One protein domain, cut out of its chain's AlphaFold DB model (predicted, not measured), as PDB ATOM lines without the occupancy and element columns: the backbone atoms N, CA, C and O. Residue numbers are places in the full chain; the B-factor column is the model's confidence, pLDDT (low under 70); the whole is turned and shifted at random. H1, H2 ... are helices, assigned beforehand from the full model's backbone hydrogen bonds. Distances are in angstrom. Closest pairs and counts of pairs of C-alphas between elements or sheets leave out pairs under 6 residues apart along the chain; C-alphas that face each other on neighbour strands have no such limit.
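This is residues 33 to 76 of the 107 residues of an uncharacterized protein of Candidatus Helarchaeota archaeon (UniProt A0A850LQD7). Look for an open, loose chain round one long helix, H2: short H1 lies beyond its first end, and after its last end residues 62 to 70 fold back, bringing short H3 near its beginning. The printed part has 44 residues with three named helices, H1, H2, H3 in chain order, and no named strand: all helix. It is loose, radius of gyration of the C-alphas 12.2 A, and only just flat, spanning 35 by 23 by 10 A.

H1, residues 36 to 40, is apart from H2, residues 47 to 61, and from H3, residues 71 to 76. H2 and H3 are close but not clearly touching; their closest C-alphas, of Leu 47 and Ile 74, are 7.1 A apart. They run opposite ways at a steep tilt of 68 degrees, only just short of about perpendicular. In H1, H2 and H3 every O i to N i+4 pair is within hydrogen-bond range.

Find C-alpha 36 at (-9.459, 36.971, -15.553), where H1 begins, 5.9 A long. H2 runs 20.7 A from C-alpha 47 at (-20.461, 30.831, -10.920). H3, 8.6 A, ends at C-alpha 76, (-28.088, 34.681, -3.905).

The farthest C-alphas, of Asn 41 and Ala 62, are 34.8 A apart. The printed part has no cut, and both links are short. Model confidence is under 70 at residues 36 to 45, 66 to 69 and 71.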
ATOM      1  N   GLU A  33     -11.723  28.066 -17.140       81.88
ATOM      2  CA  GLU A  33     -11.329  29.447 -17.375       81.88
ATOM      3  C   GLU A  33     -12.398  30.372 -16.796       81.88
ATOM      4  O   GLU A  33     -13.590  30.204 -17.053       81.88
ATOM      5  N   THR A  34     -11.954  31.340 -16.006       79.94
ATOM      6  CA  THR A  34     -12.792  32.413 -15.476       79.94
ATOM      7  C   THR A  34     -12.452  33.710 -16.195       79.94
ATOM      8  O   THR A  34     -11.380  33.851 -16.795       79.94
ATOM      9  N   ASN A  35     -13.346  34.694 -16.132       72.00
ATOM     10  CA  ASN A  35     -13.025  36.014 -16.663       72.00
ATOM     11  C   ASN A  35     -11.908  36.655 -15.808       72.00
ATOM     12  O   ASN A  35     -12.134  37.078 -14.673       72.00
ATOM     13  N   GLY A  36     -10.676  36.689 -16.330       58.56
ATOM     14  CA  GLY A  36      -9.459  36.971 -15.553       58.56
ATOM     15  C   GLY A  36      -9.445  38.314 -14.814       58.56
ATOM     16  O   GLY A  36      -8.843  38.418 -13.751       58.56
ATOM     17  N   TYR A  37     -10.171  39.323 -15.308       55.03
ATOM     18  CA  TYR A  37     -10.318  40.619 -14.629       55.03
ATOM     19  C   TYR A  37     -11.063  40.508 -13.287       55.03
ATOM     20  O   TYR A  37     -10.800  41.240 -12.336       55.03
ATOM     21  N   ALA A  38     -11.987  39.560 -13.216       52.38
ATOM     22  CA  ALA A  38     -12.868  39.295 -12.093       52.38
ATOM     23  C   ALA A  38     -12.146  38.435 -11.024       52.38
ATOM     24  O   ALA A  38     -12.184  38.728  -9.829       52.38
ATOM     25  N   ALA A  39     -11.362  37.448 -11.476       52.25
ATOM     26  CA  ALA A  39     -10.526  36.605 -10.618       52.25
ATOM     27  C   ALA A  39      -9.288  37.332 -10.049       52.25
ATOM     28  O   ALA A  39      -8.919  37.099  -8.899       52.25
ATOM     29  N   MET A  40      -8.655  38.235 -10.817       50.94
ATOM     30  CA  MET A  40      -7.482  39.002 -10.360       50.94
ATOM     31  C   MET A  40      -7.830  40.104  -9.354       50.94
ATOM     32  O   MET A  40      -7.034  40.375  -8.459       50.94
ATOM     33  N   ASN A  41      -9.016  40.709  -9.460       51.53
ATOM     34  CA  ASN A  41      -9.500  41.678  -8.473       51.53
ATOM     35  C   ASN A  41     -10.055  41.005  -7.208       51.53
ATOM     36  O   ASN A  41     -10.518  41.684  -6.299       51.53
ATOM     37  N   GLY A  42     -10.024  39.669  -7.140       53.00
ATOM     38  CA  GLY A  42     -10.427  38.873  -5.988       53.00
ATOM     39  C   GLY A  42     -11.922  38.902  -5.661       53.00
ATOM     40  O   GLY A  42     -12.365  38.026  -4.929       53.00
ATOM     41  N   ASP A  43     -12.704  39.858  -6.158       51.91
ATOM     42  CA  ASP A  43     -14.029  40.218  -5.627       51.91
ATOM     43  C   ASP A  43     -15.222  39.723  -6.456       51.91
ATOM     44  O   ASP A  43     -16.348  40.179  -6.263       51.91
ATOM     45  N   SER A  44     -15.019  38.758  -7.353       55.91
ATOM     46  CA  SER A  44     -16.143  38.123  -8.042       55.91
ATOM     47  C   SER A  44     -15.973  36.618  -8.155       55.91
ATOM     48  O   SER A  44     -14.961  36.123  -8.657       55.91
ATOM     49  N   TYR A  45     -17.010  35.908  -7.744       67.19
ATOM     50  CA  TYR A  45     -17.170  34.491  -8.004       67.19
ATOM     51  C   TYR A  45     -17.722  34.320  -9.420       67.19
ATOM     52  O   TYR A  45     -18.735  34.915  -9.761       67.19
ATOM     53  N   ASP A  46     -17.045  33.532 -10.256       72.38
ATOM     54  CA  ASP A  46     -17.539  33.187 -11.591       72.38
ATOM     55  C   ASP A  46     -18.351  31.894 -11.486       72.38
ATOM     56  O   ASP A  46     -17.829  30.786 -11.654       72.38
ATOM     57  N   LEU A  47     -19.633  32.016 -11.129       74.00
ATOM     58  CA  LEU A  47     -20.461  30.831 -10.920       74.00
ATOM     59  C   LEU A  47     -20.679  30.042 -12.219       74.00
ATOM     60  O   LEU A  47     -20.847  28.825 -12.179       74.00
ATOM     61  N   LYS A  48     -20.604  30.700 -13.380       77.69
ATOM     62  CA  LYS A  48     -20.686  30.021 -14.677       77.69
ATOM     63  C   LYS A  48     -19.527  29.041 -14.860       77.69
ATOM     64  O   LYS A  48     -19.749  27.922 -15.325       77.69
ATOM     65  N   ALA A  49     -18.316  29.423 -14.459       81.81
ATOM     66  CA  ALA A  49     -17.174  28.514 -14.455       81.81
ATOM     67  C   ALA A  49     -17.393  27.328 -13.497       81.81
ATOM     68  O   ALA A  49     -17.105  26.187 -13.857       81.81
ATOM     69  N   SER A  50     -17.972  27.572 -12.319       82.88
ATOM     70  CA  SER A  50     -18.308  26.513 -11.356       82.88
ATOM     71  C   SER A  50     -19.358  25.532 -11.890       82.88
ATOM     72  O   SER A  50     -19.164  24.323 -11.779       82.88
ATOM     73  N   LEU A  51     -20.431  26.018 -12.523       83.88
ATOM     74  CA  LEU A  51     -21.442  25.161 -13.159       83.88
ATOM     75  C   LEU A  51     -20.826  24.311 -14.271       83.88
ATOM     76  O   LEU A  51     -21.072  23.108 -14.337       83.88
ATOM     77  N   ARG A  52     -19.934  24.900 -15.078       85.25
ATOM     78  CA  ARG A  52     -19.229  24.156 -16.125       85.25
ATOM     79  C   ARG A  52     -18.374  23.019 -15.558       85.25
ATOM     80  O   ARG A  52     -18.276  21.963 -16.179       85.25
ATOM     81  N   LEU A  53     -17.761  23.206 -14.391       87.75
ATOM     82  CA  LEU A  53     -17.020  22.135 -13.717       87.75
ATOM     83  C   LEU A  53     -17.941  21.000 -13.255       87.75
ATOM     84  O   LEU A  53     -17.551  19.841 -13.365       87.75
ATOM     85  N   ILE A  54     -19.151  21.313 -12.779       85.56
ATOM     86  CA  ILE A  54     -20.148  20.308 -12.374       85.56
ATOM     87  C   ILE A  54     -20.621  19.496 -13.585       85.56
ATOM     88  O   ILE A  54     -20.683  18.272 -13.503       85.56
ATOM     89  N   GLU A  55     -20.885  20.148 -14.720       84.81
ATOM     90  CA  GLU A  55     -21.226  19.461 -15.973       84.81
ATOM     91  C   GLU A  55     -20.123  18.478 -16.388       84.81
ATOM     92  O   GLU A  55     -20.399  17.308 -16.639       84.81
ATOM     93  N   VAL A  56     -18.861  18.923 -16.383       86.69
ATOM     94  CA  VAL A  56     -17.714  18.064 -16.723       86.69
ATOM     95  C   VAL A  56     -17.551  16.918 -15.721       86.69
ATOM     96  O   VAL A  56     -17.221  15.805 -16.121       86.69
ATOM     97  N   LEU A  57     -17.800  17.147 -14.428       85.94
ATOM     98  CA  LEU A  57     -17.800  16.077 -13.424       85.94
ATOM     99  C   LEU A  57     -18.886  15.036 -13.705       85.94
ATOM    100  O   LEU A  57     -18.611  13.841 -13.619       85.94
ATOM    101  N   ASN A  58     -20.097  15.475 -14.046       85.31
ATOM    102  CA  ASN A  58     -21.196  14.578 -14.394       85.31
ATOM    103  C   ASN A  58     -20.871  13.761 -15.654       85.31
ATOM    104  O   ASN A  58     -21.086  12.549 -15.662       85.31
ATOM    105  N   GLU A  59     -20.298  14.394 -16.682       83.88
ATOM    106  CA  GLU A  59     -19.896  13.742 -17.936       83.88
ATOM    107  C   GLU A  59     -18.763  12.718 -17.730       83.88
ATOM    108  O   GLU A  59     -18.864  11.581 -18.189       83.88
ATOM    109  N   GLU A  60     -17.690  13.094 -17.029       84.06
ATOM    110  CA  GLU A  60     -16.468  12.279 -16.921       84.06
ATOM    111  C   GLU A  60     -16.550  11.200 -15.831       84.06
ATOM    112  O   GLU A  60     -15.875  10.173 -15.926       84.06
ATOM    113  N   LEU A  61     -17.356  11.415 -14.786       83.50
ATOM    114  CA  LEU A  61     -17.486  10.488 -13.656       83.50
ATOM    115  C   LEU A  61     -18.855   9.797 -13.593       83.50
ATOM    116  O   LEU A  61     -19.125   9.089 -12.623       83.50
ATOM    117  N   ALA A  62     -19.701   9.986 -14.614       81.12
ATOM    118  CA  ALA A  62     -21.066   9.457 -14.677       81.12
ATOM    119  C   ALA A  62     -21.883   9.759 -13.404       81.12
ATOM    120  O   ALA A  62     -22.666   8.934 -12.927       81.12
ATOM    121  N   LEU A  63     -21.666  10.945 -12.831       78.19
ATOM    122  CA  LEU A  63     -22.394  11.424 -11.662       78.19
ATOM    123  C   LEU A  63     -23.698  12.090 -12.118       78.19
ATOM    124  O   LEU A  63     -23.750  12.742 -13.156       78.19
ATOM    125  N   THR A  64     -24.762  11.933 -11.334       76.31
ATOM    126  CA  THR A  64     -26.053  12.597 -11.570       76.31
ATOM    127  C   THR A  64     -26.253  13.698 -10.537       76.31
ATOM    128  O   THR A  64     -27.141  13.610  -9.686       76.31
ATOM    129  N   MET A  65     -25.370  14.700 -10.538       73.75
ATOM    130  CA  MET A  65     -25.566  15.887  -9.707       73.75
ATOM    131  C   MET A  65     -26.593  16.795 -10.378       73.75
ATOM    132  O   MET A  65     -26.400  17.194 -11.525       73.75
ATOM    133  N   ASP A  66     -27.670  17.102  -9.658       65.50
ATOM    134  CA  ASP A  66     -28.720  18.008 -10.114       65.50
ATOM    135  C   ASP A  66     -28.175  19.443 -10.074       65.50
ATOM    136  O   ASP A  66     -27.906  19.991  -9.001       65.50
ATOM    137  N   ALA A  67     -27.895  20.007 -11.248       61.69
ATOM    138  CA  ALA A  67     -27.275  21.323 -11.403       61.69
ATOM    139  C   ALA A  67     -28.265  22.374 -11.935       61.69
ATOM    140  O   ALA A  67     -27.848  23.394 -12.484       61.69
ATOM    141  N   ASP A  68     -29.568  22.143 -11.752       64.69
ATOM    142  CA  ASP A  68     -30.630  23.083 -12.117       64.69
ATOM    143  C   ASP A  68     -30.751  24.194 -11.064       64.69
ATOM    144  O   ASP A  68     -31.660  24.238 -10.232       64.69
ATOM    145  N   PHE A  69     -29.799  25.126 -11.093       67.88
ATOM    146  CA  PHE A  69     -29.870  26.348 -10.298       67.88
ATOM    147  C   PHE A  69     -30.533  27.464 -11.105       67.88
ATOM    148  O   PHE A  69     -30.081  27.837 -12.190       67.88
ATOM    149  N   THR A  70     -31.588  28.055 -10.550       70.44
ATOM    150  CA  THR A  70     -32.193  29.265 -11.120       70.44
ATOM    151  C   THR A  70     -31.230  30.450 -11.018       70.44
ATOM    152  O   THR A  70     -30.417  30.535 -10.096       70.44
ATOM    153  N   HIS A  71     -31.350  31.416 -11.930       68.31
ATOM    154  CA  HIS A  71     -30.507  32.616 -11.925       68.31
ATOM    155  C   HIS A  71     -30.572  33.402 -10.598       68.31
ATOM    156  O   HIS A  71     -29.578  33.969 -10.153       68.31
ATOM    157  N   GLU A  72     -31.720  33.386  -9.920       70.50
ATOM    158  CA  GLU A  72     -31.886  34.015  -8.606       70.50
ATOM    159  C   GLU A  72     -31.116  33.278  -7.502       70.50
ATOM    160  O   GLU A  72     -30.465  33.918  -6.675       70.50
ATOM    161  N   GLN A  73     -31.127  31.940  -7.504       75.25
ATOM    162  CA  GLN A  73     -30.330  31.139  -6.565       75.25
ATOM    163  C   GLN A  73     -28.832  31.355  -6.787       75.25
ATOM    164  O   GLN A  73     -28.075  31.470  -5.824       75.25
ATOM    165  N   ILE A  74     -28.424  31.464  -8.052       71.31
ATOM    166  CA  ILE A  74     -27.059  31.792  -8.468       71.31
ATOM    167  C   ILE A  74     -26.614  33.129  -7.860       71.31
ATOM    168  O   ILE A  74     -25.623  33.167  -7.129       71.31
ATOM    169  N   MET A  75     -27.384  34.202  -8.071       71.06
ATOM    170  CA  MET A  75     -27.058  35.520  -7.513       71.06
ATOM    171  C   MET A  75     -27.079  35.528  -5.978       71.06
ATOM    172  O   MET A  75     -26.219  36.140  -5.343       71.06
ATOM    173  N   GLY A  76     -28.027  34.818  -5.361       78.56
ATOM    174  CA  GLY A  76     -28.088  34.681  -3.905       78.56
ATOM    175  C   GLY A  76     -26.833  34.027  -3.317       78.56
ATOM    176  O   GLY A  76     -26.326  34.477  -2.285       78.56
TER     177      GLY A  76